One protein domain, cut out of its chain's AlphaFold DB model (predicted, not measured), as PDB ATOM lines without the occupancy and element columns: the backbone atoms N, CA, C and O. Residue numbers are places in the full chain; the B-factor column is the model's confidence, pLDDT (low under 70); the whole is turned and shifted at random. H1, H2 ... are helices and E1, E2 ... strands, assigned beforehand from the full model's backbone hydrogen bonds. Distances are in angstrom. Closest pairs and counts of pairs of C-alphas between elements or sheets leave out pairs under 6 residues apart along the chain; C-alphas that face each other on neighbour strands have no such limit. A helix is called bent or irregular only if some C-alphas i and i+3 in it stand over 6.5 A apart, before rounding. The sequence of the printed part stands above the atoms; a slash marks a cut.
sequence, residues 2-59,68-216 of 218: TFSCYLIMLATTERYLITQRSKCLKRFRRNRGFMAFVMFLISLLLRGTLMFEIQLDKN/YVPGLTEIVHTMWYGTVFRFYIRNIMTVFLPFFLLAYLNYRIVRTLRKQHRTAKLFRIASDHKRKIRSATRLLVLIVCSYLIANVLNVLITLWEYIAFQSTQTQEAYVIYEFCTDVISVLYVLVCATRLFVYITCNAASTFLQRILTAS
ATOM      1  N   THR A   2     -51.953 -68.850 142.910       81.56
ATOM      2  CA  THR A   2     -51.126 -69.946 143.467       81.56
ATOM      3  C   THR A   2     -50.426 -69.606 144.784       81.56
ATOM      4  O   THR A   2     -50.636 -70.293 145.782       81.56
ATOM      5  N   PHE A   3     -49.693 -68.490 144.827       85.56
ATOM      6  CA  PHE A   3     -48.993 -68.058 146.038       85.56
ATOM      7  C   PHE A   3     -49.941 -67.856 147.224       85.56
ATOM      8  O   PHE A   3     -49.687 -68.326 148.331       85.56
ATOM      9  N   SER A   4     -51.089 -67.221 146.991       82.44
ATOM     10  CA  SER A   4     -52.081 -67.004 148.042       82.44
ATOM     11  C   SER A   4     -52.670 -68.315 148.570       82.44
ATOM     12  O   SER A   4     -52.895 -68.436 149.773       82.44
ATOM     13  N   CYS A   5     -52.886 -69.315 147.709       82.81
ATOM     14  CA  CYS A   5     -53.319 -70.649 148.132       82.81
ATOM     15  C   CYS A   5     -52.248 -71.342 148.986       82.81
ATOM     16  O   CYS A   5     -52.573 -71.957 150.003       82.81
ATOM     17  N   TYR A   6     -50.968 -71.179 148.647       88.31
ATOM     18  CA  TYR A   6     -49.856 -71.710 149.439       88.31
ATOM     19  C   TYR A   6     -49.758 -71.048 150.817       88.31
ATOM     20  O   TYR A   6     -49.560 -71.731 151.823       88.31
ATOM     21  N   LEU A   7     -49.996 -69.738 150.907       85.50
ATOM     22  CA  LEU A   7     -50.086 -69.047 152.195       85.50
ATOM     23  C   LEU A   7     -51.258 -69.556 153.046       85.50
ATOM     24  O   LEU A   7     -51.097 -69.733 154.255       85.50
ATOM     25  N   ILE A   8     -52.412 -69.848 152.438       81.69
ATOM     26  CA  ILE A   8     -53.547 -70.459 153.146       81.69
ATOM     27  C   ILE A   8     -53.188 -71.865 153.638       81.69
ATOM     28  O   ILE A   8     -53.526 -72.220 154.769       81.69
ATOM     29  N   MET A   9     -52.468 -72.664 152.848       86.50
ATOM     30  CA  MET A   9     -51.973 -73.970 153.298       86.50
ATOM     31  C   MET A   9     -51.036 -73.853 154.502       86.50
ATOM     32  O   MET A   9     -51.187 -74.587 155.479       86.50
ATOM     33  N   LEU A  10     -50.101 -72.900 154.484       85.94
ATOM     34  CA  LEU A  10     -49.215 -72.657 155.624       85.94
ATOM     35  C   LEU A  10     -50.006 -72.195 156.857       85.94
ATOM     36  O   LEU A  10     -49.780 -72.701 157.956       85.94
ATOM     37  N   ALA A  11     -50.977 -71.297 156.682       81.81
ATOM     38  CA  ALA A  11     -51.827 -70.809 157.765       81.81
ATOM     39  C   ALA A  11     -52.726 -71.912 158.358       81.81
ATOM     40  O   ALA A  11     -52.875 -72.013 159.577       81.81
ATOM     41  N   THR A  12     -53.310 -72.773 157.522       81.44
ATOM     42  CA  THR A  12     -54.121 -73.917 157.973       81.44
ATOM     43  C   THR A  12     -53.262 -74.980 158.655       81.44
ATOM     44  O   THR A  12     -53.677 -75.523 159.679       81.44
ATOM     45  N   THR A  13     -52.034 -75.204 158.183       85.44
ATOM     46  CA  THR A  13     -51.045 -76.066 158.850       85.44
ATOM     47  C   THR A  13     -50.676 -75.521 160.231       85.44
ATOM     48  O   THR A  13     -50.689 -76.260 161.216       85.44
ATOM     49  N   GLU A  14     -50.428 -74.214 160.352       82.81
ATOM     50  CA  GLU A  14     -50.175 -73.559 161.639       82.81
ATOM     51  C   GLU A  14     -51.360 -73.737 162.602       82.81
ATOM     52  O   GLU A  14     -51.186 -74.161 163.749       82.81
ATOM     53  N   ARG A  15     -52.587 -73.494 162.124       79.12
ATOM     54  CA  ARG A  15     -53.827 -73.706 162.892       79.12
ATOM     55  C   ARG A  15     -53.999 -75.163 163.316       79.12
ATOM     56  O   ARG A  15     -54.430 -75.421 164.445       79.12
ATOM     57  N   TYR A  16     -53.638 -76.111 162.458       83.31
ATOM     58  CA  TYR A  16     -53.663 -77.531 162.782       83.31
ATOM     59  C   TYR A  16     -52.682 -77.866 163.918       83.31
ATOM     60  O   TYR A  16     -53.082 -78.474 164.915       83.31
ATOM     61  N   LEU A  17     -51.437 -77.387 163.834       81.56
ATOM     62  CA  LEU A  17     -50.415 -77.579 164.870       81.56
ATOM     63  C   LEU A  17     -50.821 -76.965 166.220       81.56
ATOM     64  O   LEU A  17     -50.594 -77.585 167.264       81.56
ATOM     65  N   ILE A  18     -51.463 -75.789 166.211       79.50
ATOM     66  CA  ILE A  18     -52.032 -75.151 167.412       79.50
ATOM     67  C   ILE A  18     -53.135 -76.030 168.014       79.50
ATOM     68  O   ILE A  18     -53.137 -76.283 169.219       79.50
ATOM     69  N   THR A  19     -54.047 -76.532 167.179       76.50
ATOM     70  CA  THR A  19     -55.177 -77.371 167.615       76.50
ATOM     71  C   THR A  19     -54.698 -78.685 168.239       76.50
ATOM     72  O   THR A  19     -55.264 -79.141 169.233       76.50
ATOM     73  N   GLN A  20     -53.624 -79.274 167.704       78.44
ATOM     74  CA  GLN A  20     -53.013 -80.495 168.236       78.44
ATOM     75  C   GLN A  20     -52.105 -80.244 169.458       78.44
ATOM     76  O   GLN A  20     -51.721 -81.199 170.127       78.44
ATOM     77  N   ARG A  21     -51.746 -78.985 169.763       75.69
ATOM     78  CA  ARG A  21     -50.707 -78.615 170.749       75.69
ATOM     79  C   ARG A  21     -49.361 -79.320 170.501       75.69
ATOM     80  O   ARG A  21     -48.678 -79.728 171.438       75.69
ATOM     81  N   SER A  22     -48.976 -79.483 169.235       77.25
ATOM     82  CA  SER A  22     -47.749 -80.203 168.869       77.25
ATOM     83  C   SER A  22     -46.479 -79.411 169.209       77.25
ATOM     84  O   SER A  22     -46.421 -78.194 169.015       77.25
ATOM     85  N   LYS A  23     -45.414 -80.109 169.635       76.19
ATOM     86  CA  LYS A  23     -44.076 -79.525 169.870       76.19
ATOM     87  C   LYS A  23     -43.474 -78.915 168.592       76.19
ATOM     88  O   LYS A  23     -42.702 -77.959 168.669       76.19
ATOM     89  N   CYS A  24     -43.891 -79.395 167.416       79.06
ATOM     90  CA  CYS A  24     -43.456 -78.879 166.114       79.06
ATOM     91  C   CYS A  24     -43.905 -77.432 165.842       79.06
ATOM     92  O   CYS A  24     -43.349 -76.787 164.955       79.06
ATOM     93  N   LEU A  25     -44.853 -76.886 166.618       82.56
ATOM     94  CA  LEU A  25     -45.340 -75.514 166.457       82.56
ATOM     95  C   LEU A  25     -44.230 -74.462 166.616       82.56
ATOM     96  O   LEU A  25     -44.195 -73.498 165.854       82.56
ATOM     97  N   LYS A  26     -43.307 -74.646 167.574       81.19
ATOM     98  CA  LYS A  26     -42.183 -73.710 167.782       81.19
ATOM     99  C   LYS A  26     -41.249 -73.683 166.569       81.19
ATOM    100  O   LYS A  26     -40.870 -72.609 166.112       81.19
ATOM    101  N   ARG A  27     -40.936 -74.859 166.008       83.81
ATOM    102  CA  ARG A  27     -40.094 -74.993 164.808       83.81
ATOM    103  C   ARG A  27     -40.766 -74.390 163.575       83.81
ATOM    104  O   ARG A  27     -40.125 -73.644 162.844       83.81
ATOM    105  N   PHE A  28     -42.058 -74.657 163.389       86.00
ATOM    106  CA  PHE A  28     -42.837 -74.104 162.281       86.00
ATOM    107  C   PHE A  28     -42.886 -72.571 162.326       86.00
ATOM    108  O   PHE A  28     -42.646 -71.915 161.319       86.00
ATOM    109  N   ARG A  29     -43.122 -71.987 163.509       82.94
ATOM    110  CA  ARG A  29     -43.186 -70.528 163.677       82.94
ATOM    111  C   ARG A  29     -41.843 -69.849 163.422       82.94
ATOM    112  O   ARG A  29     -41.815 -68.808 162.777       82.94
ATOM    113  N   ARG A  30     -40.742 -70.458 163.875       87.94
ATOM    114  CA  ARG A  30     -39.382 -69.944 163.645       87.94
ATOM    115  C   ARG A  30     -39.026 -69.894 162.159       87.94
ATOM    116  O   ARG A  30     -38.438 -68.925 161.707       87.94
ATOM    117  N   ASN A  31     -39.430 -70.906 161.393       88.94
ATOM    118  CA  ASN A  31     -39.108 -71.007 159.968       88.94
ATOM    119  C   ASN A  31     -40.206 -70.434 159.050       88.94
ATOM    120  O   ASN A  31     -40.145 -70.622 157.836       88.94
ATOM    121  N   ARG A  32     -41.224 -69.748 159.594       87.31
ATOM    122  CA  ARG A  32     -42.406 -69.302 158.834       87.31
ATOM    123  C   ARG A  32     -42.056 -68.385 157.663       87.31
ATOM    124  O   ARG A  32     -42.598 -68.579 156.579       87.31
ATOM    125  N   GLY A  33     -41.150 -67.428 157.874       87.31
ATOM    126  CA  GLY A  33     -40.697 -66.516 156.819       87.31
ATOM    127  C   GLY A  33     -39.994 -67.256 155.681       87.31
ATOM    128  O   GLY A  33     -40.353 -67.085 154.520       87.31
ATOM    129  N   PHE A  34     -39.080 -68.168 156.022       91.06
ATOM    130  CA  PHE A  34     -38.375 -68.993 155.043       91.06
ATOM    131  C   PHE A  34     -39.332 -69.874 154.225       91.06
ATOM    132  O   PHE A  34     -39.249 -69.905 153.003       91.06
ATOM    133  N   MET A  35     -40.297 -70.538 154.872       89.81
ATOM    134  CA  MET A  35     -41.301 -71.344 154.162       89.81
ATOM    135  C   MET A  35     -42.165 -70.496 153.223       89.81
ATOM    136  O   MET A  35     -42.453 -70.926 152.111       89.81
ATOM    137  N   ALA A  36     -42.563 -69.290 153.641       90.38
ATOM    138  CA  ALA A  36     -43.314 -68.377 152.784       90.38
ATOM    139  C   ALA A  36     -42.489 -67.930 151.566       90.38
ATOM    140  O   ALA A  36     -43.016 -67.908 150.456       90.38
ATOM    141  N   PHE A  37     -41.199 -67.649 151.754       92.44
ATOM    142  CA  PHE A  37     -40.287 -67.294 150.669       92.44
ATOM    143  C   PHE A  37     -40.095 -68.445 149.670       92.44
ATOM    144  O   PHE A  37     -40.227 -68.244 148.467       92.44
ATOM    145  N   VAL A  38     -39.893 -69.674 150.154       92.81
ATOM    146  CA  VAL A  38     -39.814 -70.865 149.290       92.81
ATOM    147  C   VAL A  38     -41.108 -71.050 148.490       92.81
ATOM    148  O   VAL A  38     -41.062 -71.260 147.283       92.81
ATOM    149  N   MET A  39     -42.272 -70.906 149.128       91.44
ATOM    150  CA  MET A  39     -43.569 -71.001 148.441       91.44
ATOM    151  C   MET A  39     -43.779 -69.883 147.413       91.44
ATOM    152  O   MET A  39     -44.427 -70.112 146.389       91.44
ATOM    153  N   PHE A  40     -43.235 -68.690 147.657       92.50
ATOM    154  CA  PHE A  40     -43.227 -67.595 146.691       92.50
ATOM    155  C   PHE A  40     -42.383 -67.944 145.465       92.50
ATOM    156  O   PHE A  40     -42.891 -67.863 144.351       92.50
ATOM    157  N   LEU A  41     -41.147 -68.413 145.663       92.69
ATOM    158  CA  LEU A  41     -40.270 -68.831 144.566       92.69
ATOM    159  C   LEU A  41     -40.889 -69.959 143.738       92.69
ATOM    160  O   LEU A  41     -40.936 -69.865 142.516       92.69
ATOM    161  N   ILE A  42     -41.446 -70.985 144.389       90.50
ATOM    162  CA  ILE A  42     -42.150 -72.073 143.695       90.50
ATOM    163  C   ILE A  42     -43.334 -71.517 142.893       90.50
ATOM    164  O   ILE A  42     -43.531 -71.892 141.741       90.50
ATOM    165  N   SER A  43     -44.104 -70.587 143.464       90.00
ATOM    166  CA  SER A  43     -45.225 -69.958 142.752       90.00
ATOM    167  C   SER A  43     -44.767 -69.142 141.545       90.00
ATOM    168  O   SER A  43     -45.451 -69.159 140.523       90.00
ATOM    169  N   LEU A  44     -43.632 -68.446 141.658       90.12
ATOM    170  CA  LEU A  44     -43.039 -67.667 140.576       90.12
ATOM    171  C   LEU A  44     -42.542 -68.581 139.455       90.12
ATOM    172  O   LEU A  44     -42.823 -68.308 138.301       90.12
ATOM    173  N   LEU A  45     -41.898 -69.703 139.766       88.06
ATOM    174  CA  LEU A  45     -41.467 -70.675 138.754       88.06
ATOM    175  C   LEU A  45     -42.667 -71.320 138.041       88.06
ATOM    176  O   LEU A  45     -42.728 -71.381 136.813       88.06
ATOM    177  N   LEU A  46     -43.678 -71.739 138.806       85.62
ATOM    178  CA  LEU A  46     -44.879 -72.398 138.284       85.62
ATOM    179  C   LEU A  46     -45.861 -71.465 137.569       85.62
ATOM    180  O   LEU A  46     -46.844 -71.959 137.029       85.62
ATOM    181  N   ARG A  47     -45.696 -70.139 137.602       83.00
ATOM    182  CA  ARG A  47     -46.580 -69.194 136.884       83.00
ATOM    183  C   ARG A  47     -45.819 -68.223 135.992       83.00
ATOM    184  O   ARG A  47     -46.327 -67.890 134.934       83.00
ATOM    185  N   GLY A  48     -44.614 -67.817 136.369       80.88
ATOM    186  CA  GLY A  48     -43.737 -66.956 135.573       80.88
ATOM    187  C   GLY A  48     -43.310 -67.598 134.256       80.88
ATOM    188  O   GLY A  48     -43.136 -66.899 133.270       80.88
ATOM    189  N   THR A  49     -43.277 -68.929 134.195       80.19
ATOM    190  CA  THR A  49     -43.105 -69.686 132.944       80.19
ATOM    191  C   THR A  49     -44.185 -69.401 131.895       80.19
ATOM    192  O   THR A  49     -43.901 -69.541 130.715       80.19
ATOM    193  N   LEU A  50     -45.380 -68.925 132.281       74.19
ATOM    194  CA  LEU A  50     -46.425 -68.520 131.326       74.19
ATOM    195  C   LEU A  50     -46.016 -67.302 130.481       74.19
ATOM    196  O   LEU A  50     -46.435 -67.205 129.335       74.19
ATOM    197  N   MET A  51     -45.193 -66.395 131.020       73.88
ATOM    198  CA  MET A  51     -44.733 -65.204 130.285       73.88
ATOM    199  C   MET A  51     -43.813 -65.555 129.114       73.88
ATOM    200  O   MET A  51     -43.710 -64.787 128.170       73.88
ATOM    201  N   PHE A  52     -43.164 -66.718 129.173       70.19
ATOM    202  CA  PHE A  52     -42.298 -67.223 128.110       70.19
ATOM    203  C   PHE A  52     -43.028 -68.178 127.152       70.19
ATOM    204  O   PHE A  52     -42.438 -68.627 126.177       70.19
ATOM    205  N   GLU A  53     -44.285 -68.528 127.451       68.31
ATOM    206  CA  GLU A  53     -45.097 -69.475 126.672       68.31
ATOM    207  C   GLU A  53     -46.078 -68.790 125.716       68.31
ATOM    208  O   GLU A  53     -46.531 -69.427 124.765       68.31
ATOM    209  N   ILE A  54     -46.446 -67.538 126.001       70.31
ATOM    210  CA  ILE A  54     -47.417 -66.766 125.222       70.31
ATOM    211  C   ILE A  54     -46.644 -65.844 124.283       70.31
ATOM    212  O   ILE A  54     -45.926 -64.953 124.738       70.31
ATOM    213  N   GLN A  55     -46.824 -66.037 122.981       70.31
ATOM    214  CA  GLN A  55     -46.417 -65.083 121.954       70.31
ATOM    215  C   GLN A  55     -47.656 -64.374 121.405       70.31
ATOM    216  O   GLN A  55     -48.751 -64.924 121.396       70.31
ATOM    217  N   LEU A  56     -47.504 -63.109 121.025       67.06
ATOM    218  CA  LEU A  56     -48.568 -62.341 120.381       67.06
ATOM    219  C   LEU A  56     -48.393 -62.509 118.876       67.06
ATOM    220  O   LEU A  56     -47.528 -61.861 118.288       67.06
ATOM    221  N   ASP A  57     -49.200 -63.379 118.283       69.81
ATOM    222  CA  ASP A  57     -49.227 -63.559 116.838       69.81
ATOM    223  C   ASP A  57     -50.198 -62.560 116.220       69.81
ATOM    224  O   ASP A  57     -51.282 -62.290 116.749       69.81
ATOM    225  N   LYS A  58     -49.793 -61.976 115.092       66.12
ATOM    226  CA  LYS A  58     -50.603 -60.994 114.380       66.12
ATOM    227  C   LYS A  58     -51.626 -61.717 113.509       66.12
ATOM    228  O   LYS A  58     -51.263 -62.473 112.610       66.12
ATOM    229  N   ASN A  59     -52.903 -61.498 113.784       64.94
ATOM    230  CA  ASN A  59     -53.996 -62.179 113.106       64.94
ATOM    231  C   ASN A  59     -54.392 -61.437 111.821       64.94
ATOM    232  O   ASN A  59     -55.291 -60.608 111.862       64.94
ATOM    233  N   TYR A  68     -54.307 -59.035 117.455       65.88
ATOM    234  CA  TYR A  68     -53.372 -59.933 118.128       65.88
ATOM    235  C   TYR A  68     -54.100 -61.142 118.712       65.88
ATOM    236  O   TYR A  68     -55.033 -60.995 119.503       65.88
ATOM    237  N   VAL A  69     -53.637 -62.341 118.361       64.38
ATOM    238  CA  VAL A  69     -54.098 -63.614 118.925       64.38
ATOM    239  C   VAL A  69     -52.947 -64.224 119.729       64.38
ATOM    240  O   VAL A  69     -51.799 -64.189 119.286       64.38
ATOM    241  N   PRO A  70     -53.203 -64.762 120.933       60.38
ATOM    242  CA  PRO A  70     -52.172 -65.439 121.707       60.38
ATOM    243  C   PRO A  70     -51.753 -66.741 121.007       60.38
ATOM    244  O   PRO A  70     -52.474 -67.739 121.037       60.38
ATOM    245  N   GLY A  71     -50.576 -66.720 120.392       59.00
ATOM    246  CA  GLY A  71     -49.870 -67.873 119.854       59.00
ATOM    247  C   GLY A  71     -49.081 -68.618 120.928       59.00
ATOM    248  O   GLY A  71     -48.712 -68.067 121.973       59.00
ATOM    249  N   LEU A  72     -48.816 -69.902 120.683       64.25
ATOM    250  CA  LEU A  72     -47.951 -70.722 121.530       64.25
ATOM    251  C   LEU A  72     -46.542 -70.760 120.941       64.25
ATOM    252  O   LEU A  72     -46.364 -71.085 119.773       64.25
ATOM    253  N   THR A  73     -45.535 -70.482 121.763       64.12
ATOM    254  CA  THR A  73     -44.129 -70.504 121.332       64.12
ATOM    255  C   THR A  73     -43.630 -71.925 121.042       64.12
ATOM    256  O   THR A  73     -44.032 -72.875 121.716       64.12
ATOM    257  N   GLU A  74     -42.657 -72.074 120.133       59.81
ATOM    258  CA  GLU A  74     -41.995 -73.350 119.785       59.81
ATOM    259  C   GLU A  74     -41.460 -74.141 120.996       59.81
ATOM    260  O   GLU A  74     -41.398 -75.371 120.976       59.81
ATOM    261  N   ILE A  75     -41.151 -73.458 122.103       56.97
ATOM    262  CA  ILE A  75     -40.713 -74.060 123.375       56.97
ATOM    263  C   ILE A  75     -41.766 -75.047 123.921       56.97
ATOM    264  O   ILE A  75     -41.421 -76.063 124.532       56.97
ATOM    265  N   VAL A  76     -43.052 -74.800 123.650       57.84
ATOM    266  CA  VAL A  76     -44.180 -75.646 124.067       57.84
ATOM    267  C   VAL A  76     -44.254 -76.954 123.269       57.84
ATOM    268  O   VAL A  76     -44.785 -77.937 123.780       57.84
ATOM    269  N   HIS A  77     -43.677 -77.017 122.065       58.56
ATOM    270  CA  HIS A  77     -43.680 -78.236 121.249       58.56
ATOM    271  C   HIS A  77     -42.693 -79.304 121.742       58.56
ATOM    272  O   HIS A  77     -42.780 -80.464 121.335       58.56
ATOM    273  N   THR A  78     -41.780 -78.961 122.657       67.88
ATOM    274  CA  THR A  78     -40.912 -79.965 123.281       67.88
ATOM    275  C   THR A  78     -41.698 -80.805 124.293       67.88
ATOM    276  O   THR A  78     -42.291 -80.281 125.234       67.88
ATOM    277  N   MET A  79     -41.675 -82.133 124.138       62.00
ATOM    278  CA  MET A  79     -42.436 -83.076 124.980       62.00
ATOM    279  C   MET A  79     -42.178 -82.883 126.491       62.00
ATOM    280  O   MET A  79     -43.097 -82.955 127.310       62.00
ATOM    281  N   TRP A  80     -40.931 -82.581 126.866       69.00
ATOM    282  CA  TRP A  80     -40.527 -82.367 128.260       69.00
ATOM    283  C   TRP A  80     -41.107 -81.085 128.870       69.00
ATOM    284  O   TRP A  80     -41.545 -81.092 130.021       69.00
ATOM    285  N   TYR A  81     -41.142 -79.986 128.118       69.00
ATOM    286  CA  TYR A  81     -41.651 -78.718 128.633       69.00
ATOM    287  C   TYR A  81     -43.177 -78.613 128.473       69.00
ATOM    288  O   TYR A  81     -43.888 -78.307 129.433       69.00
ATOM    289  N   GLY A  82     -43.697 -78.943 127.289       66.12
ATOM    290  CA  GLY A  82     -45.117 -78.854 126.954       66.12
ATOM    291  C   GLY A  82     -45.992 -79.857 127.703       66.12
ATOM    292  O   GLY A  82     -46.995 -79.474 128.301       66.12
ATOM    293  N   THR A  83     -45.619 -81.136 127.727       66.69
ATOM    294  CA  THR A  83     -46.442 -82.163 128.380       66.69
ATOM    295  C   THR A  83     -46.063 -82.307 129.851       66.69
ATOM    296  O   THR A  83     -46.890 -82.090 130.730       66.69
ATOM    297  N   VAL A  84     -44.805 -82.612 130.178       73.38
ATOM    298  CA  VAL A  84     -44.442 -82.942 131.571       73.38
ATOM    299  C   VAL A  84     -44.505 -81.717 132.491       73.38
ATOM    300  O   VAL A  84     -45.134 -81.760 133.549       73.38
ATOM    301  N   PHE A  85     -43.885 -80.601 132.114       74.75
ATOM    302  CA  PHE A  85     -43.834 -79.439 133.000       74.75
ATOM    303  C   PHE A  85     -45.152 -78.651 133.021       74.75
ATOM    304  O   PHE A  85     -45.737 -78.421 134.087       74.75
ATOM    305  N   ARG A  86     -45.645 -78.244 131.849       69.94
ATOM    306  CA  ARG A  86     -46.809 -77.358 131.738       69.94
ATOM    307  C   ARG A  86     -48.122 -78.058 132.080       69.94
ATOM    308  O   ARG A  86     -48.966 -77.420 132.701       69.94
ATOM    309  N   PHE A  87     -48.280 -79.335 131.734       68.75
ATOM    310  CA  PHE A  87     -49.529 -80.061 131.961       68.75
ATOM    311  C   PHE A  87     -49.523 -80.852 133.272       68.75
ATOM    312  O   PHE A  87     -50.408 -80.662 134.101       68.75
ATOM    313  N   TYR A  88     -48.511 -81.686 133.524       78.00
ATOM    314  CA  TYR A  88     -48.478 -82.507 134.741       78.00
ATOM    315  C   TYR A  88     -48.046 -81.697 135.965       78.00
ATOM    316  O   TYR A  88     -48.811 -81.545 136.920       78.00
ATOM    317  N   ILE A  89     -46.827 -81.151 135.955       82.62
ATOM    318  CA  ILE A  89     -46.249 -80.507 137.145       82.62
ATOM    319  C   ILE A  89     -47.065 -79.278 137.552       82.62
ATOM    320  O   ILE A  89     -47.412 -79.136 138.728       82.62
ATOM    321  N   ARG A  90     -47.421 -78.404 136.603       83.69
ATOM    322  CA  ARG A  90     -48.191 -77.187 136.895       83.69
ATOM    323  C   ARG A  90     -49.558 -77.514 137.496       83.69
ATOM    324  O   ARG A  90     -49.882 -76.973 138.555       83.69
ATOM    325  N   ASN A  91     -50.339 -78.409 136.892       83.56
ATOM    326  CA  ASN A  91     -51.687 -78.723 137.379       83.56
ATOM    327  C   ASN A  91     -51.652 -79.473 138.715       83.56
ATOM    328  O   ASN A  91     -52.382 -79.113 139.644       83.56
ATOM    329  N   ILE A  92     -50.740 -80.436 138.881       85.94
ATOM    330  CA  ILE A  92     -50.561 -81.150 140.154       85.94
ATOM    331  C   ILE A  92     -50.204 -80.173 141.274       85.94
ATOM    332  O   ILE A  92     -50.851 -80.166 142.322       85.94
ATOM    333  N   MET A  93     -49.214 -79.309 141.058       86.44
ATOM    334  CA  MET A  93     -48.704 -78.425 142.106       86.44
ATOM    335  C   MET A  93     -49.626 -77.244 142.410       86.44
ATOM    336  O   MET A  93     -49.614 -76.737 143.536       86.44
ATOM    337  N   THR A  94     -50.404 -76.771 141.434       85.62
ATOM    338  CA  THR A  94     -51.206 -75.545 141.580       85.62
ATOM    339  C   THR A  94     -52.692 -75.788 141.818       85.62
ATOM    340  O   THR A  94     -53.335 -74.909 142.390       85.62
ATOM    341  N   VAL A  95     -53.217 -76.967 141.464       86.06
ATOM    342  CA  VAL A  95     -54.636 -77.326 141.621       86.06
ATOM    343  C   VAL A  95     -54.810 -78.499 142.587       86.06
ATOM    344  O   VAL A  95     -55.417 -78.336 143.649       86.06
ATOM    345  N   PHE A  96     -54.235 -79.664 142.281       87.50
ATOM    346  CA  PHE A  96     -54.488 -80.886 143.054       87.50
ATOM    347  C   PHE A  96     -53.866 -80.852 144.456       87.50
ATOM    348  O   PHE A  96     -54.559 -81.077 145.450       87.50
ATOM    349  N   LEU A  97     -52.574 -80.531 144.560       89.81
ATOM    350  CA  LEU A  97     -51.853 -80.454 145.831       89.81
ATOM    351  C   LEU A  97     -52.536 -79.510 146.832       89.81
ATOM    352  O   LEU A  97     -52.805 -79.951 147.955       89.81
ATOM    353  N   PRO A  98     -52.865 -78.247 146.480       88.38
ATOM    354  CA  PRO A  98     -53.520 -77.362 147.430       88.38
ATOM    355  C   PRO A  98     -54.912 -77.836 147.826       88.38
ATOM    356  O   PRO A  98     -55.262 -77.729 149.000       88.38
ATOM    357  N   PHE A  99     -55.684 -78.406 146.901       89.62
ATOM    358  CA  PHE A  99     -57.006 -78.936 147.214       89.62
ATOM    359  C   PHE A  99     -56.939 -80.093 148.221       89.62
ATOM    360  O   PHE A  99     -57.540 -80.015 149.299       89.62
ATOM    361  N   PHE A 100     -56.168 -81.142 147.924       90.38
ATOM    362  CA  PHE A 100     -56.104 -82.330 148.775       90.38
ATOM    363  C   PHE A 100     -55.446 -82.048 150.124       90.38
ATOM    364  O   PHE A 100     -55.927 -82.537 151.150       90.38
ATOM    365  N   LEU A 101     -54.393 -81.226 150.161       90.50
ATOM    366  CA  LEU A 101     -53.742 -80.880 151.422       90.50
ATOM    367  C   LEU A 101     -54.675 -80.050 152.315       90.50
ATOM    368  O   LEU A 101     -54.789 -80.336 153.509       90.50
ATOM    369  N   LEU A 102     -55.398 -79.074 151.752       88.31
ATOM    370  CA  LEU A 102     -56.402 -78.316 152.502       88.31
ATOM    371  C   LEU A 102     -57.537 -79.218 152.989       88.31
ATOM    372  O   LEU A 102     -57.904 -79.125 154.161       88.31
ATOM    373  N   ALA A 103     -58.063 -80.111 152.149       89.50
ATOM    374  CA  ALA A 103     -59.108 -81.059 152.539       89.50
ATOM    375  C   ALA A 103     -58.652 -81.949 153.703       89.50
ATOM    376  O   ALA A 103     -59.340 -82.060 154.724       89.50
ATOM    377  N   TYR A 104     -57.444 -82.503 153.598       92.00
ATOM    378  CA  TYR A 104     -56.837 -83.329 154.633       92.00
ATOM    379  C   TYR A 104     -56.664 -82.575 155.958       92.00
ATOM    380  O   TYR A 104     -57.087 -83.055 157.016       92.00
ATOM    381  N   LEU A 105     -56.080 -81.373 155.919       88.75
ATOM    382  CA  LEU A 105     -55.862 -80.553 157.111       88.75
ATOM    383  C   LEU A 105     -57.191 -80.156 157.766       88.75
ATOM    384  O   LEU A 105     -57.330 -80.277 158.986       88.75
ATOM    385  N   ASN A 106     -58.194 -79.759 156.981       88.06
ATOM    386  CA  ASN A 106     -59.510 -79.395 157.506       88.06
ATOM    387  C   ASN A 106     -60.216 -80.575 158.158       88.06
ATOM    388  O   ASN A 106     -60.696 -80.449 159.288       88.06
ATOM    389  N   TYR A 107     -60.194 -81.744 157.520       88.50
ATOM    390  CA  TYR A 107     -60.720 -82.971 158.108       88.50
ATOM    391  C   TYR A 107     -60.062 -83.277 159.464       88.50
ATOM    392  O   TYR A 107     -60.747 -83.540 160.461       88.50
ATOM    393  N   ARG A 108     -58.728 -83.174 159.550       88.44
ATOM    394  CA  ARG A 108     -57.967 -83.401 160.791       88.44
ATOM    395  C   ARG A 108     -58.311 -82.386 161.885       88.44
ATOM    396  O   ARG A 108     -58.454 -82.784 163.050       88.44
ATOM    397  N   ILE A 109     -58.470 -81.108 161.540       85.56
ATOM    398  CA  ILE A 109     -58.892 -80.050 162.472       85.56
ATOM    399  C   ILE A 109     -60.290 -80.364 163.018       85.56
ATOM    400  O   ILE A 109     -60.467 -80.424 164.237       85.56
ATOM    401  N   VAL A 110     -61.265 -80.651 162.147       85.56
ATOM    402  CA  VAL A 110     -62.646 -80.976 162.548       85.56
ATOM    403  C   VAL A 110     -62.684 -82.197 163.457       85.56
ATOM    404  O   VAL A 110     -63.330 -82.164 164.507       85.56
ATOM    405  N   ARG A 111     -61.969 -83.269 163.101       85.56
ATOM    406  CA  ARG A 111     -61.912 -84.497 163.905       85.56
ATOM    407  C   ARG A 111     -61.351 -84.227 165.302       85.56
ATOM    408  O   ARG A 111     -61.918 -84.697 166.289       85.56
ATOM    409  N   THR A 112     -60.286 -83.433 165.397       82.38
ATOM    410  CA  THR A 112     -59.661 -83.063 166.680       82.38
ATOM    411  C   THR A 112     -60.597 -82.199 167.529       82.38
ATOM    412  O   THR A 112     -60.799 -82.482 168.712       82.38
ATOM    413  N   LEU A 113     -61.245 -81.201 166.919       77.25
ATOM    414  CA  LEU A 113     -62.225 -80.338 167.585       77.25
ATOM    415  C   LEU A 113     -63.435 -81.126 168.096       77.25
ATOM    416  O   LEU A 113     -63.864 -80.914 169.232       77.25
ATOM    417  N   ARG A 114     -63.965 -82.067 167.303       81.19
ATOM    418  CA  ARG A 114     -65.069 -82.949 167.718       81.19
ATOM    419  C   ARG A 114     -64.679 -83.799 168.925       81.19
ATOM    420  O   ARG A 114     -65.474 -83.903 169.859       81.19
ATOM    421  N   LYS A 115     -63.458 -84.346 168.945       81.25
ATOM    422  CA  LYS A 115     -62.940 -85.136 170.075       81.25
ATOM    423  C   LYS A 115     -62.882 -84.292 171.353       81.25
ATOM    424  O   LYS A 115     -63.475 -84.671 172.357       81.25
ATOM    425  N   GLN A 116     -62.293 -83.095 171.284       75.56
ATOM    426  CA  GLN A 116     -62.238 -82.167 172.421       75.56
ATOM    427  C   GLN A 116     -63.617 -81.678 172.881       75.56
ATOM    428  O   GLN A 116     -63.814 -81.400 174.062       75.56
ATOM    429  N   HIS A 117     -64.576 -81.541 171.964       74.62
ATOM    430  CA  HIS A 117     -65.942 -81.163 172.305       74.62
ATOM    431  C   HIS A 117     -66.689 -82.295 173.018       74.62
ATOM    432  O   HIS A 117     -67.374 -82.027 174.002       74.62
ATOM    433  N   ARG A 118     -66.527 -83.552 172.574       78.06
ATOM    434  CA  ARG A 118     -67.061 -84.731 173.278       78.06
ATOM    435  C   ARG A 118     -66.475 -84.853 174.682       78.06
ATOM    436  O   ARG A 118     -67.242 -84.960 175.628       78.06
ATOM    437  N   THR A 119     -65.153 -84.751 174.827       74.00
ATOM    438  CA  THR A 119     -64.495 -84.792 176.142       74.00
ATOM    439  C   THR A 119     -64.983 -83.654 177.044       74.00
ATOM    440  O   THR A 119     -65.374 -83.898 178.174       74.00
ATOM    441  N   ALA A 120     -65.073 -82.418 176.541       71.50
ATOM    442  CA  ALA A 120     -65.574 -81.292 177.337       71.50
ATOM    443  C   ALA A 120     -67.047 -81.448 177.767       71.50
ATOM    444  O   ALA A 120     -67.398 -81.035 178.868       71.50
ATOM    445  N   LYS A 121     -67.901 -82.047 176.923       68.69
ATOM    446  CA  LYS A 121     -69.288 -82.378 177.285       68.69
ATOM    447  C   LYS A 121     -69.355 -83.445 178.378       68.69
ATOM    448  O   LYS A 121     -70.156 -83.291 179.291       68.69
ATOM    449  N   LEU A 122     -68.509 -84.475 178.296       69.25
ATOM    450  CA  LEU A 122     -68.428 -85.526 179.315       69.25
ATOM    451  C   LEU A 122     -67.999 -84.983 180.683       69.25
ATOM    452  O   LEU A 122     -68.516 -85.426 181.697       69.25
ATOM    453  N   PHE A 123     -67.092 -84.006 180.716       66.06
ATOM    454  CA  PHE A 123     -66.531 -83.509 181.972       66.06
ATOM    455  C   PHE A 123     -67.284 -82.319 182.610       66.06
ATOM    456  O   PHE A 123     -66.801 -81.831 183.618       66.06
ATOM    457  N   ARG A 124     -68.417 -81.814 182.073       63.12
ATOM    458  CA  ARG A 124     -69.195 -80.618 182.549       63.12
ATOM    459  C   ARG A 124     -68.390 -79.343 182.908       63.12
ATOM    460  O   ARG A 124     -68.981 -78.341 183.296       63.12
ATOM    461  N   ILE A 125     -67.074 -79.307 182.707       58.97
ATOM    462  CA  ILE A 125     -66.212 -78.147 182.941       58.97
ATOM    463  C   ILE A 125     -66.301 -77.237 181.711       58.97
ATOM    464  O   ILE A 125     -65.539 -77.378 180.750       58.97
ATOM    465  N   ALA A 126     -67.244 -76.300 181.708       55.03
ATOM    466  CA  ALA A 126     -67.348 -75.294 180.656       55.03
ATOM    467  C   ALA A 126     -67.307 -73.878 181.240       55.03
ATOM    468  O   ALA A 126     -68.308 -73.179 181.282       55.03
ATOM    469  N   SER A 127     -66.106 -73.442 181.628       55.59
ATOM    470  CA  SER A 127     -65.768 -72.023 181.776       55.59
ATOM    471  C   SER A 127     -66.007 -71.292 180.442       55.59
ATOM    472  O   SER A 127     -65.406 -71.677 179.427       55.59
ATOM    473  N   ASP A 128     -66.824 -70.237 180.426       53.78
ATOM    474  CA  ASP A 128     -67.229 -69.486 179.220       53.78
ATOM    475  C   ASP A 128     -66.058 -68.953 178.376       53.78
ATOM    476  O   ASP A 128     -66.159 -68.822 177.152       53.78
ATOM    477  N   HIS A 129     -64.883 -68.765 178.977       47.62
ATOM    478  CA  HIS A 129     -63.678 -68.344 178.264       47.62
ATOM    479  C   HIS A 129     -63.200 -69.371 177.203       47.62
ATOM    480  O   HIS A 129     -62.738 -68.998 176.122       47.62
ATOM    481  N   LYS A 130     -63.412 -70.682 177.423       51.09
ATOM    482  CA  LYS A 130     -63.053 -71.749 176.456       51.09
ATOM    483  C   LYS A 130     -64.015 -71.838 175.257       51.09
ATOM    484  O   LYS A 130     -63.650 -72.419 174.231       51.09
ATOM    485  N   ARG A 131     -65.224 -71.259 175.341       52.66
ATOM    486  CA  ARG A 131     -66.211 -71.236 174.237       52.66
ATOM    487  C   ARG A 131     -65.822 -70.255 173.124       52.66
ATOM    488  O   ARG A 131     -65.969 -70.598 171.951       52.66
ATOM    489  N   LYS A 132     -65.248 -69.093 173.465       50.25
ATOM    490  CA  LYS A 132     -64.847 -68.043 172.501       50.25
ATOM    491  C   LYS A 132     -63.748 -68.491 171.530       50.25
ATOM    492  O   LYS A 132     -63.909 -68.344 170.321       50.25
ATOM    493  N   ILE A 133     -62.690 -69.140 172.024       52.44
ATOM    494  CA  ILE A 133     -61.579 -69.653 171.186       52.44
ATOM    495  C   ILE A 133     -62.068 -70.733 170.196       52.44
ATOM    496  O   ILE A 133     -61.613 -70.817 169.049       52.44
ATOM    497  N   ARG A 134     -63.050 -71.546 170.609       58.22
ATOM    498  CA  ARG A 134     -63.650 -72.600 169.776       58.22
ATOM    499  C   ARG A 134     -64.548 -72.029 168.665       58.22
ATOM    500  O   ARG A 134     -64.690 -72.674 167.630       58.22
ATOM    501  N   SER A 135     -65.098 -70.825 168.845       57.75
ATOM    502  CA  SER A 135     -65.921 -70.137 167.838       57.75
ATOM    503  C   SER A 135     -65.098 -69.683 166.626       57.75
ATOM    504  O   SER A 135     -65.419 -70.041 165.495       57.75
ATOM    505  N   ALA A 136     -63.956 -69.023 166.855       61.31
ATOM    506  CA  ALA A 136     -63.074 -68.556 165.777       61.31
ATOM    507  C   ALA A 136     -62.527 -69.707 164.908       61.31
ATOM    508  O   ALA A 136     -62.428 -69.590 163.689       61.31
ATOM    509  N   THR A 137     -62.226 -70.856 165.524       66.38
ATOM    510  CA  THR A 137     -61.747 -72.040 164.787       66.38
ATOM    511  C   THR A 137     -62.873 -72.709 163.986       66.38
ATOM    512  O   THR A 137     -62.628 -73.188 162.883       66.38
ATOM    513  N   ARG A 138     -64.119 -72.714 164.493       68.38
ATOM    514  CA  ARG A 138     -65.291 -73.219 163.750       68.38
ATOM    515  C   ARG A 138     -65.583 -72.379 162.513       68.38
ATOM    516  O   ARG A 138     -65.854 -72.952 161.466       68.38
ATOM    517  N   LEU A 139     -65.497 -71.054 162.628       69.94
ATOM    518  CA  LEU A 139     -65.681 -70.167 161.485       69.94
ATOM    519  C   LEU A 139     -64.596 -70.391 160.424       69.94
ATOM    520  O   LEU A 139     -64.921 -70.542 159.253       69.94
ATOM    521  N   LEU A 140     -63.323 -70.492 160.828       70.75
ATOM    522  CA  LEU A 140     -62.221 -70.757 159.897       70.75
ATOM    523  C   LEU A 140     -62.416 -72.085 159.150       70.75
ATOM    524  O   LEU A 140     -62.237 -72.128 157.941       70.75
ATOM    525  N   VAL A 141     -62.844 -73.144 159.844       76.50
ATOM    526  CA  VAL A 141     -63.184 -74.430 159.212       76.50
ATOM    527  C   VAL A 141     -64.322 -74.277 158.203       76.50
ATOM    528  O   VAL A 141     -64.215 -74.807 157.105       76.50
ATOM    529  N   LEU A 142     -65.395 -73.557 158.546       75.56
ATOM    530  CA  LEU A 142     -66.520 -73.343 157.627       75.56
ATOM    531  C   LEU A 142     -66.086 -72.600 156.362       75.56
ATOM    532  O   LEU A 142     -66.472 -73.005 155.270       75.56
ATOM    533  N   ILE A 143     -65.239 -71.579 156.504       77.44
ATOM    534  CA  ILE A 143     -64.717 -70.823 155.362       77.44
ATOM    535  C   ILE A 143     -63.819 -71.696 154.477       77.44
ATOM    536  O   ILE A 143     -63.875 -71.607 153.255       77.44
ATOM    537  N   VAL A 144     -62.995 -72.575 155.055       79.75
ATOM    538  CA  VAL A 144     -62.181 -73.465 154.216       79.75
ATOM    539  C   VAL A 144     -63.019 -74.597 153.608       79.75
ATOM    540  O   VAL A 144     -62.739 -75.022 152.494       79.75
ATOM    541  N   CYS A 145     -64.084 -75.057 154.265       80.44
ATOM    542  CA  CYS A 145     -65.029 -75.988 153.648       80.44
ATOM    543  C   CYS A 145     -65.749 -75.360 152.447       80.44
ATOM    544  O   CYS A 145     -65.844 -76.012 151.410       80.44
ATOM    545  N   SER A 146     -66.210 -74.107 152.545       80.88
ATOM    546  CA  SER A 146     -66.815 -73.415 151.398       80.88
ATOM    547  C   SER A 146     -65.799 -73.177 150.280       80.88
ATOM    548  O   SER A 146     -66.126 -73.385 149.114       80.88
ATOM    549  N   TYR A 147     -64.546 -72.858 150.624       80.81
ATOM    550  CA  TYR A 147     -63.438 -72.816 149.668       80.81
ATOM    551  C   TYR A 147     -63.258 -74.155 148.947       80.81
ATOM    552  O   TYR A 147     -63.135 -74.174 147.726       80.81
ATOM    553  N   LEU A 148     -63.235 -75.276 149.673       84.00
ATOM    554  CA  LEU A 148     -63.058 -76.595 149.066       84.00
ATOM    555  C   LEU A 148     -64.193 -76.893 148.093       84.00
ATOM    556  O   LEU A 148     -63.908 -77.257 146.962       84.00
ATOM    557  N   ILE A 149     -65.446 -76.650 148.481       83.69
ATOM    558  CA  ILE A 149     -66.610 -76.857 147.606       83.69
ATOM    559  C   ILE A 149     -66.491 -76.015 146.329       83.69
ATOM    560  O   ILE A 149     -66.645 -76.551 145.237       83.69
ATOM    561  N   ALA A 150     -66.129 -74.735 146.448       82.62
ATOM    562  CA  ALA A 150     -65.920 -73.859 145.295       82.62
ATOM    563  C   ALA A 150     -64.768 -74.326 144.382       82.62
ATOM    564  O   ALA A 150     -64.817 -74.129 143.173       82.62
ATOM    565  N   ASN A 151     -63.739 -74.972 144.939       84.88
ATOM    566  CA  ASN A 151     -62.601 -75.484 144.170       84.88
ATOM    567  C   ASN A 151     -62.809 -76.905 143.621       84.88
ATOM    568  O   ASN A 151     -62.022 -77.319 142.774       84.88
ATOM    569  N   VAL A 152     -63.843 -77.646 144.047       87.62
ATOM    570  CA  VAL A 152     -64.151 -78.980 143.491       87.62
ATOM    571  C   VAL A 152     -64.387 -78.882 141.988       87.62
ATOM    572  O   VAL A 152     -63.805 -79.660 141.241       87.62
ATOM    573  N   LEU A 153     -65.181 -77.902 141.542       85.31
ATOM    574  CA  LEU A 153     -65.477 -77.723 140.120       85.31
ATOM    575  C   LEU A 153     -64.200 -77.472 139.307       85.31
ATOM    576  O   LEU A 153     -64.003 -78.085 138.264       85.31
ATOM    577  N   ASN A 154     -63.287 -76.654 139.837       86.06
ATOM    578  CA  ASN A 154     -61.993 -76.420 139.206       86.06
ATOM    579  C   ASN A 154     -61.151 -77.702 139.110       86.06
ATOM    580  O   ASN A 154     -60.555 -77.961 138.073       86.06
ATOM    581  N   VAL A 155     -61.110 -78.523 140.164       86.44
ATOM    582  CA  VAL A 155     -60.395 -79.811 140.133       86.44
ATOM    583  C   VAL A 155     -61.003 -80.760 139.099       86.44
ATOM    584  O   VAL A 155     -60.256 -81.444 138.407       86.44
ATOM    585  N   LEU A 156     -62.334 -80.797 138.980       86.06
ATOM    586  CA  LEU A 156     -63.027 -81.639 138.004       86.06
ATOM    587  C   LEU A 156     -62.722 -81.216 136.566       86.06
ATOM    588  O   LEU A 156     -62.418 -82.084 135.757       86.06
ATOM    589  N   ILE A 157     -62.729 -79.915 136.260       84.19
ATOM    590  CA  ILE A 157     -62.371 -79.426 134.920       84.19
ATOM    591  C   ILE A 157     -60.893 -79.678 134.611       84.19
ATOM    592  O   ILE A 157     -60.583 -80.201 133.549       84.19
ATOM    593  N   THR A 158     -59.977 -79.435 135.554       82.31
ATOM    594  CA  THR A 158     -58.554 -79.768 135.350       82.31
ATOM    595  C   THR A 158     -58.330 -81.277 135.178       82.31
ATOM    596  O   THR A 158     -57.446 -81.695 134.434       82.31
ATOM    597  N   LEU A 159     -59.120 -82.123 135.848       82.44
ATOM    598  CA  LEU A 159     -59.083 -83.574 135.649       82.44
ATOM    599  C   LEU A 159     -59.683 -83.979 134.294       82.44
ATOM    600  O   LEU A 159     -59.192 -84.908 133.661       82.44
ATOM    601  N   TRP A 160     -60.721 -83.280 133.843       79.44
ATOM    602  CA  TRP A 160     -61.304 -83.473 132.521       79.44
ATOM    603  C   TRP A 160     -60.304 -83.120 131.418       79.44
ATOM    604  O   TRP A 160     -60.070 -83.933 130.528       79.44
ATOM    605  N   GLU A 161     -59.632 -81.970 131.535       75.38
ATOM    606  CA  GLU A 161     -58.509 -81.585 130.673       75.38
ATOM    607  C   GLU A 161     -57.425 -82.665 130.679       75.38
ATOM    608  O   GLU A 161     -56.952 -83.053 129.614       75.38
ATOM    609  N   TYR A 162     -57.088 -83.198 131.864       73.44
ATOM    610  CA  TYR A 162     -56.095 -84.258 132.037       73.44
ATOM    611  C   TYR A 162     -56.423 -85.544 131.269       73.44
ATOM    612  O   TYR A 162     -55.535 -86.128 130.650       73.44
ATOM    613  N   ILE A 163     -57.678 -85.998 131.318       71.00
ATOM    614  CA  ILE A 163     -58.101 -87.277 130.728       71.00
ATOM    615  C   ILE A 163     -58.417 -87.132 129.232       71.00
ATOM    616  O   ILE A 163     -58.195 -88.077 128.477       71.00
ATOM    617  N   ALA A 164     -58.930 -85.978 128.788       62.16
ATOM    618  CA  ALA A 164     -59.581 -85.862 127.485       62.16
ATOM    619  C   ALA A 164     -59.297 -84.531 126.757       62.16
ATOM    620  O   ALA A 164     -60.222 -83.838 126.328       62.16
ATOM    621  N   PHE A 165     -58.017 -84.198 126.553       57.00
ATOM    622  CA  PHE A 165     -57.591 -83.003 125.797       57.00
ATOM    623  C   PHE A 165     -58.190 -82.924 124.375       57.00
ATOM    624  O   PHE A 165     -58.485 -81.846 123.874       57.00
ATOM    625  N   GLN A 166     -58.400 -84.070 123.717       50.50
ATOM    626  CA  GLN A 166     -58.986 -84.144 122.370       50.50
ATOM    627  C   GLN A 166     -60.526 -84.090 122.373       50.50
ATOM    628  O   GLN A 166     -61.132 -83.626 121.413       50.50
ATOM    629  N   SER A 167     -61.182 -84.522 123.456       48.25
ATOM    630  CA  SER A 167     -62.651 -84.546 123.556       48.25
ATOM    631  C   SER A 167     -63.259 -83.186 123.901       48.25
ATOM    632  O   SER A 167     -64.470 -83.033 123.819       48.25
ATOM    633  N   THR A 168     -62.446 -82.198 124.288       50.56
ATOM    634  CA  THR A 168     -62.891 -80.817 124.552       50.56
ATOM    635  C   THR A 168     -63.045 -79.984 123.272       50.56
ATOM    636  O   THR A 168     -63.660 -78.925 123.316       50.56
ATOM    637  N   GLN A 169     -62.515 -80.456 122.135       51.22
ATOM    638  CA  GLN A 169     -62.619 -79.787 120.831       51.22
ATOM    639  C   GLN A 169     -63.882 -80.162 120.038       51.22
ATOM    640  O   GLN A 169     -64.089 -79.649 118.939       51.22
ATOM    641  N   THR A 170     -64.745 -81.040 120.560       58.91
ATOM    642  CA  THR A 170     -66.059 -81.287 119.955       58.91
ATOM    643  C   THR A 170     -67.021 -80.150 120.306       58.91
ATOM    644  O   THR A 170     -67.071 -79.677 121.442       58.91
ATOM    645  N   GLN A 171     -67.792 -79.700 119.313       59.22
ATOM    646  CA  GLN A 171     -68.550 -78.443 119.354       59.22
ATOM    647  C   GLN A 171     -69.547 -78.351 120.528       59.22
ATOM    648  O   GLN A 171     -69.729 -77.276 121.089       59.22
ATOM    649  N   GLU A 172     -70.134 -79.472 120.965       67.38
ATOM    650  CA  GLU A 172     -71.051 -79.497 122.118       67.38
ATOM    651  C   GLU A 172     -70.339 -79.549 123.480       67.38
ATOM    652  O   GLU A 172     -70.795 -78.934 124.447       67.38
ATOM    653  N   ALA A 173     -69.200 -80.242 123.574       68.94
ATOM    654  CA  ALA A 173     -68.423 -80.309 124.812       68.94
ATOM    655  C   ALA A 173     -67.737 -78.969 125.122       68.94
ATOM    656  O   ALA A 173     -67.560 -78.627 126.292       68.94
ATOM    657  N   TYR A 174     -67.405 -78.196 124.083       73.25
ATOM    658  CA  TYR A 174     -66.807 -76.872 124.211       73.25
ATOM    659  C   TYR A 174     -67.727 -75.880 124.940       73.25
ATOM    660  O   TYR A 174     -67.270 -75.195 125.847       73.25
ATOM    661  N   VAL A 175     -69.031 -75.860 124.631       77.38
ATOM    662  CA  VAL A 175     -70.002 -74.948 125.276       77.38
ATOM    663  C   VAL A 175     -70.138 -75.239 126.774       77.38
ATOM    664  O   VAL A 175     -70.173 -74.326 127.599       77.38
ATOM    665  N   ILE A 176     -70.188 -76.522 127.147       79.44
ATOM    666  CA  ILE A 176     -70.248 -76.938 128.556       79.44
ATOM    667  C   ILE A 176     -68.947 -76.565 129.272       79.44
ATOM    668  O   ILE A 176     -68.979 -76.068 130.398       79.44
ATOM    669  N   TYR A 177     -67.808 -76.790 128.618       79.62
ATOM    670  CA  TYR A 177     -66.499 -76.421 129.140       79.62
ATOM    671  C   TYR A 177     -66.391 -74.907 129.371       79.62
ATOM    672  O   TYR A 177     -66.057 -74.503 130.483       79.62
ATOM    673  N   GLU A 178     -66.759 -74.084 128.386       81.44
ATOM    674  CA  GLU A 178     -66.760 -72.619 128.470       81.44
ATOM    675  C   GLU A 178     -67.615 -72.132 129.648       81.44
ATOM    676  O   GLU A 178     -67.120 -71.449 130.550       81.44
ATOM    677  N   PHE A 179     -68.859 -72.615 129.744       85.44
ATOM    678  CA  PHE A 179     -69.747 -72.293 130.861       85.44
ATOM    679  C   PHE A 179     -69.155 -72.695 132.222       85.44
ATOM    680  O   PHE A 179     -69.190 -71.924 133.186       85.44
ATOM    681  N   CYS A 180     -68.577 -73.895 132.334       85.44
ATOM    682  CA  CYS A 180     -67.917 -74.327 133.562       85.44
ATOM    683  C   CYS A 180     -66.706 -73.450 133.906       85.44
ATOM    684  O   CYS A 180     -66.515 -73.129 135.082       85.44
ATOM    685  N   THR A 181     -65.903 -73.042 132.920       83.31
ATOM    686  CA  THR A 181     -64.748 -72.160 133.137       83.31
ATOM    687  C   THR A 181     -65.154 -70.760 133.596       83.31
ATOM    688  O   THR A 181     -64.500 -70.193 134.480       83.31
ATOM    689  N   ASP A 182     -66.284 -70.242 133.120       87.94
ATOM    690  CA  ASP A 182     -66.850 -68.976 133.591       87.94
ATOM    691  C   ASP A 182     -67.319 -69.073 135.043       87.94
ATOM    692  O   ASP A 182     -66.965 -68.242 135.888       87.94
ATOM    693  N   VAL A 183     -68.044 -70.143 135.385       87.94
ATOM    694  CA  VAL A 183     -68.470 -70.407 136.768       87.94
ATOM    695  C   VAL A 183     -67.258 -70.547 137.690       87.94
ATOM    696  O   VAL A 183     -67.241 -69.970 138.780       87.94
ATOM    697  N   ILE A 184     -66.216 -71.263 137.261       86.69
ATOM    698  CA  ILE A 184     -64.952 -71.385 137.999       86.69
ATOM    699  C   ILE A 184     -64.332 -70.005 138.241       86.69
ATOM    700  O   ILE A 184     -63.897 -69.718 139.359       86.69
ATOM    701  N   SER A 185     -64.324 -69.132 137.236       85.81
ATOM    702  CA  SER A 185     -63.787 -67.774 137.348       85.81
ATOM    703  C   SER A 185     -64.539 -66.948 138.398       85.81
ATOM    704  O   SER A 185     -63.912 -66.334 139.266       85.81
ATOM    705  N   VAL A 186     -65.874 -67.011 138.418       87.44
ATOM    706  CA  VAL A 186     -66.700 -66.354 139.449       87.44
ATOM    707  C   VAL A 186     -66.432 -66.942 140.838       87.44
ATOM    708  O   VAL A 186     -66.228 -66.204 141.807       87.44
ATOM    709  N   LEU A 187     -66.370 -68.271 140.953       84.44
ATOM    710  CA  LEU A 187     -66.056 -68.960 142.205       84.44
ATOM    711  C   LEU A 187     -64.676 -68.565 142.739       84.44
ATOM    712  O   LEU A 187     -64.518 -68.373 143.946       84.44
ATOM    713  N   TYR A 188     -63.688 -68.370 141.865       82.25
ATOM    714  CA  TYR A 188     -62.368 -67.879 142.247       82.25
ATOM    715  C   TYR A 188     -62.404 -66.468 142.832       82.25
ATOM    716  O   TYR A 188     -61.725 -66.204 143.830       82.25
ATOM    717  N   VAL A 189     -63.204 -65.570 142.257       84.50
ATOM    718  CA  VAL A 189     -63.393 -64.214 142.792       84.50
ATOM    719  C   VAL A 189     -64.049 -64.272 144.173       84.50
ATOM    720  O   VAL A 189     -63.553 -63.649 145.117       84.50
ATOM    721  N   LEU A 190     -65.088 -65.092 144.343       80.19
ATOM    722  CA  LEU A 190     -65.741 -65.306 145.640       80.19
ATOM    723  C   LEU A 190     -64.777 -65.895 146.680       80.19
ATOM    724  O   LEU A 190     -64.733 -65.466 147.836       80.19
ATOM    725  N   VAL A 191     -63.932 -66.837 146.276       77.62
ATOM    726  CA  VAL A 191     -62.854 -67.401 147.096       77.62
ATOM    727  C   VAL A 191     -61.839 -66.329 147.519       77.62
ATOM    728  O   VAL A 191     -61.371 -66.321 148.661       77.62
ATOM    729  N   CYS A 192     -61.501 -65.390 146.641       77.38
ATOM    730  CA  CYS A 192     -60.659 -64.250 146.998       77.38
ATOM    731  C   CYS A 192     -61.356 -63.306 147.988       77.38
ATOM    732  O   CYS A 192     -60.728 -62.887 148.961       77.38
ATOM    733  N   ALA A 193     -62.649 -63.030 147.811       79.12
ATOM    734  CA  ALA A 193     -63.425 -62.186 148.720       79.12
ATOM    735  C   ALA A 193     -63.560 -62.807 150.124       79.12
ATOM    736  O   ALA A 193     -63.341 -62.143 151.139       79.12
ATOM    737  N   THR A 194     -63.817 -64.115 150.208       70.94
ATOM    738  CA  THR A 194     -63.872 -64.831 151.496       70.94
ATOM    739  C   THR A 194     -62.532 -64.803 152.232       70.94
ATOM    740  O   THR A 194     -62.507 -64.815 153.462       70.94
ATOM    741  N   ARG A 195     -61.404 -64.676 151.521       70.81
ATOM    742  CA  ARG A 195     -60.083 -64.496 152.139       70.81
ATOM    743  C   ARG A 195     -59.988 -63.187 152.926       70.81
ATOM    744  O   ARG A 195     -59.468 -63.200 154.040       70.81
ATOM    745  N   LEU A 196     -60.524 -62.085 152.397       68.44
ATOM    746  CA  LEU A 196     -60.605 -60.810 153.122       68.44
ATOM    747  C   LEU A 196     -61.444 -60.966 154.399       68.44
ATOM    748  O   LEU A 196     -61.034 -60.530 155.474       68.44
ATOM    749  N   PHE A 197     -62.558 -61.692 154.306       66.56
ATOM    750  CA  PHE A 197     -63.410 -61.999 155.454       66.56
ATOM    751  C   PHE A 197     -62.683 -62.825 156.536       66.56
ATOM    752  O   PHE A 197     -62.831 -62.550 157.732       66.56
ATOM    753  N   VAL A 198     -61.828 -63.784 156.147       64.94
ATOM    754  CA  VAL A 198     -60.956 -64.519 157.087       64.94
ATOM    755  C   VAL A 198     -60.001 -63.572 157.803       64.94
ATOM    756  O   VAL A 198     -59.836 -63.706 159.016       64.94
ATOM    757  N   TYR A 199     -59.371 -62.635 157.088       64.25
ATOM    758  CA  TYR A 199     -58.442 -61.678 157.694       64.25
ATOM    759  C   TYR A 199     -59.140 -60.757 158.685       64.25
ATOM    760  O   TYR A 199     -58.668 -60.634 159.813       64.25
ATOM    761  N   ILE A 200     -60.285 -60.185 158.311       65.12
ATOM    762  CA  ILE A 200     -61.079 -59.327 159.199       65.12
ATOM    763  C   ILE A 200     -61.489 -60.110 160.445       65.12
ATOM    764  O   ILE A 200     -61.306 -59.632 161.564       65.12
ATOM    765  N   THR A 201     -61.948 -61.353 160.284       61.09
ATOM    766  CA  THR A 201     -62.401 -62.140 161.432       61.09
ATOM    767  C   THR A 201     -61.251 -62.663 162.298       61.09
ATOM    768  O   THR A 201     -61.374 -62.714 163.520       61.09
ATOM    769  N   CYS A 202     -60.113 -63.042 161.707       55.78
ATOM    770  CA  CYS A 202     -58.919 -63.430 162.463       55.78
ATOM    771  C   CYS A 202     -58.296 -62.242 163.191       55.78
ATOM    772  O   CYS A 202     -57.857 -62.434 164.322       55.78
ATOM    773  N   ASN A 203     -58.281 -61.055 162.575       59.38
ATOM    774  CA  ASN A 203     -57.827 -59.832 163.223       59.38
ATOM    775  C   ASN A 203     -58.761 -59.487 164.385       59.38
ATOM    776  O   ASN A 203     -58.305 -59.389 165.514       59.38
ATOM    777  N   ALA A 204     -60.080 -59.469 164.161       52.41
ATOM    778  CA  ALA A 204     -61.063 -59.288 165.229       52.41
ATOM    779  C   ALA A 204     -60.879 -60.314 166.363       52.41
ATOM    780  O   ALA A 204     -60.933 -59.955 167.537       52.41
ATOM    781  N   ALA A 205     -60.583 -61.577 166.037       48.78
ATOM    782  CA  ALA A 205     -60.295 -62.606 167.030       48.78
ATOM    783  C   ALA A 205     -58.974 -62.368 167.786       48.78
ATOM    784  O   ALA A 205     -58.933 -62.645 168.984       48.78
ATOM    785  N   SER A 206     -57.912 -61.860 167.143       47.81
ATOM    786  CA  SER A 206     -56.651 -61.517 167.818       47.81
ATOM    787  C   SER A 206     -56.781 -60.281 168.699       47.81
ATOM    788  O   SER A 206     -56.369 -60.342 169.854       47.81
ATOM    789  N   THR A 207     -57.423 -59.209 168.226       48.16
ATOM    790  CA  THR A 207     -57.660 -57.993 169.020       48.16
ATOM    791  C   THR A 207     -58.552 -58.293 170.221       48.16
ATOM    792  O   THR A 207     -58.350 -57.771 171.314       48.16
ATOM    793  N   PHE A 208     -59.519 -59.196 170.053       43.97
ATOM    794  CA  PHE A 208     -60.384 -59.649 171.132       43.97
ATOM    795  C   PHE A 208     -59.668 -60.544 172.145       43.97
ATOM    796  O   PHE A 208     -59.897 -60.406 173.344       43.97
ATOM    797  N   LEU A 209     -58.775 -61.432 171.699       42.59
ATOM    798  CA  LEU A 209     -57.938 -62.225 172.603       42.59
ATOM    799  C   LEU A 209     -56.993 -61.325 173.411       42.59
ATOM    800  O   LEU A 209     -56.811 -61.549 174.602       42.59
ATOM    801  N   GLN A 210     -56.444 -60.292 172.771       45.25
ATOM    802  CA  GLN A 210     -55.569 -59.303 173.395       45.25
ATOM    803  C   GLN A 210     -56.328 -58.473 174.437       45.25
ATOM    804  O   GLN A 210     -55.845 -58.342 175.554       45.25
ATOM    805  N   ARG A 211     -57.566 -58.051 174.132       40.16
ATOM    806  CA  ARG A 211     -58.464 -57.389 175.096       40.16
ATOM    807  C   ARG A 211     -58.846 -58.267 176.289       40.16
ATOM    808  O   ARG A 211     -58.979 -57.749 177.391       40.16
ATOM    809  N   ILE A 212     -59.030 -59.578 176.105       44.69
ATOM    810  CA  ILE A 212     -59.344 -60.467 177.237       44.69
ATOM    811  C   ILE A 212     -58.091 -60.800 178.062       44.69
ATOM    812  O   ILE A 212     -58.185 -60.917 179.279       44.69
ATOM    813  N   LEU A 213     -56.917 -60.914 177.434       38.47
ATOM    814  CA  LEU A 213     -55.654 -61.104 178.154       38.47
ATOM    815  C   LEU A 213     -55.288 -59.873 178.997       38.47
ATOM    816  O   LEU A 213     -54.841 -60.047 180.124       38.47
ATOM    817  N   THR A 214     -55.547 -58.654 178.513       42.59
ATOM    818  CA  THR A 214     -55.382 -57.430 179.320       42.59
ATOM    819  C   THR A 214     -56.442 -57.294 180.413       42.59
ATOM    820  O   THR A 214     -56.137 -56.789 181.483       42.59
ATOM    821  N   ALA A 215     -57.666 -57.786 180.191       39.97
ATOM    822  CA  ALA A 215     -58.733 -57.774 181.198       39.97
ATOM    823  C   ALA A 215     -58.598 -58.871 182.277       39.97
ATOM    824  O   ALA A 215     -59.353 -58.868 183.237       39.97
ATOM    825  N   SER A 216     -57.667 -59.819 182.117       33.00
ATOM    826  CA  SER A 216     -57.376 -60.891 183.087       33.00
ATOM    827  C   SER A 216     -56.120 -60.605 183.933       33.00
ATOM    828  O   SER A 216     -55.627 -61.502 184.619       33.00
TER     829      SER A 216
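What this domain is: This is residues 2 to 59 and 68 to 216 of the 218 residues of the protein "G_PROTEIN_RECEP_F1_2 domain-containing protein" of Angiostrongylus costaricensis (UniProt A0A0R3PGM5). Long helices run roughly lengthwise in a loose, elongated bundle, in which contacts pass from H3 to H1, on to H5b, the longer arm of the bent helix H5, then to H6 and H7. Short H2 makes the turn between H1 and H3, while H4 and a small two-stranded antiparallel sheet, order E1 - E2, lie at one end of the long axis. The printed part has 207 residues with seven named helices and two named strands, in the order H1 H2 H3 E1 E2 H4 H5 H6 H7, and its class is mostly helix. It is loose, with a radius of gyration of the C-alphas of 21.5 A, and spans 70 by 38 by 26 A.

Where its parts are: H1, residues 2 to 20, begins with C-alpha 2 at (-51.126, -69.946, 143.467) and is 27.0 A long. H2 is residues 24 to 30, and H3, residues 32 to 52, is 30.8 A long with a kink of 29 degrees near residue 46. E1 is residues 54 to 58, E2 residues 68 to 72 and H4 residues 74 to 77. H5, residues 79 to 122, was assigned as one helix by its hydrogen bonds but is bent, with C-alphas 94 and 97 6.5 A apart; its arms are H5a, residues 79 to 94, 20.2 A, and H5b, residues 97 to 122, 37.7 A. H6, residues 129 to 163, is 51.5 A long with a kink of 31 degrees near residue 152. H7, residues 171 to 215, is 65.9 A long and ends with C-alpha 215 at (-58.733, -57.774, 181.198).

How they stand to each other: H1, H3, H5a, H5b and H6 form a bundle, a group of helices set together. H1 touches H5b, closest at the C-alphas of Tyr 16 and Ile 109, 5.8 A, at a shallow tilt of 23 degrees, the same way. With residues 2 to 10 alone H1 touches H3, the C-alphas of Phe 3 and Ser 43 being closest at 5.3 A. H5b and H6 are a helical hairpin, closest at the C-alphas of Asn 106 and Val 141, 6.4 A. H6 and H7 are another, closest at the C-alphas of Ala 150 and Leu 187, 5.8 A, with a shallow tilt of 18 degrees, opposite ways. H1 and H7 are near each other, whereas H3 and H7 are apart. H4 and H5a touch only at the corner, and only just, with 3 pairs of C-alphas within 8 A, the closest those of Val 76 and Gly 82, 4.4 A. Between E1 and E2, N 55 and O 71 are within hydrogen-bond range at 2.9 A. Every O i to N i+4 pair is within hydrogen-bond range in H1, H2 and H5b, against 13 of 17 in H3, 7 of 12 in H5a, 25 of 31 in H6 and 38 of 41 in H7; H4 is too short for such a pair.

The domain as a whole: The C-alphas of Asn 59 and Arg 124, the two farthest apart, are 73.4 A apart. Residues 60 to 67 are not printed, and C-alphas 59 and 68 are 5.5 A apart across this cut. Of the links printed whole, none is long. Residues 121 to 128 stand free. The mean pLDDT of the printed part is 74.1, with low confidence for instance at residues 68 to 83, 121 to 139 and 196 to 216.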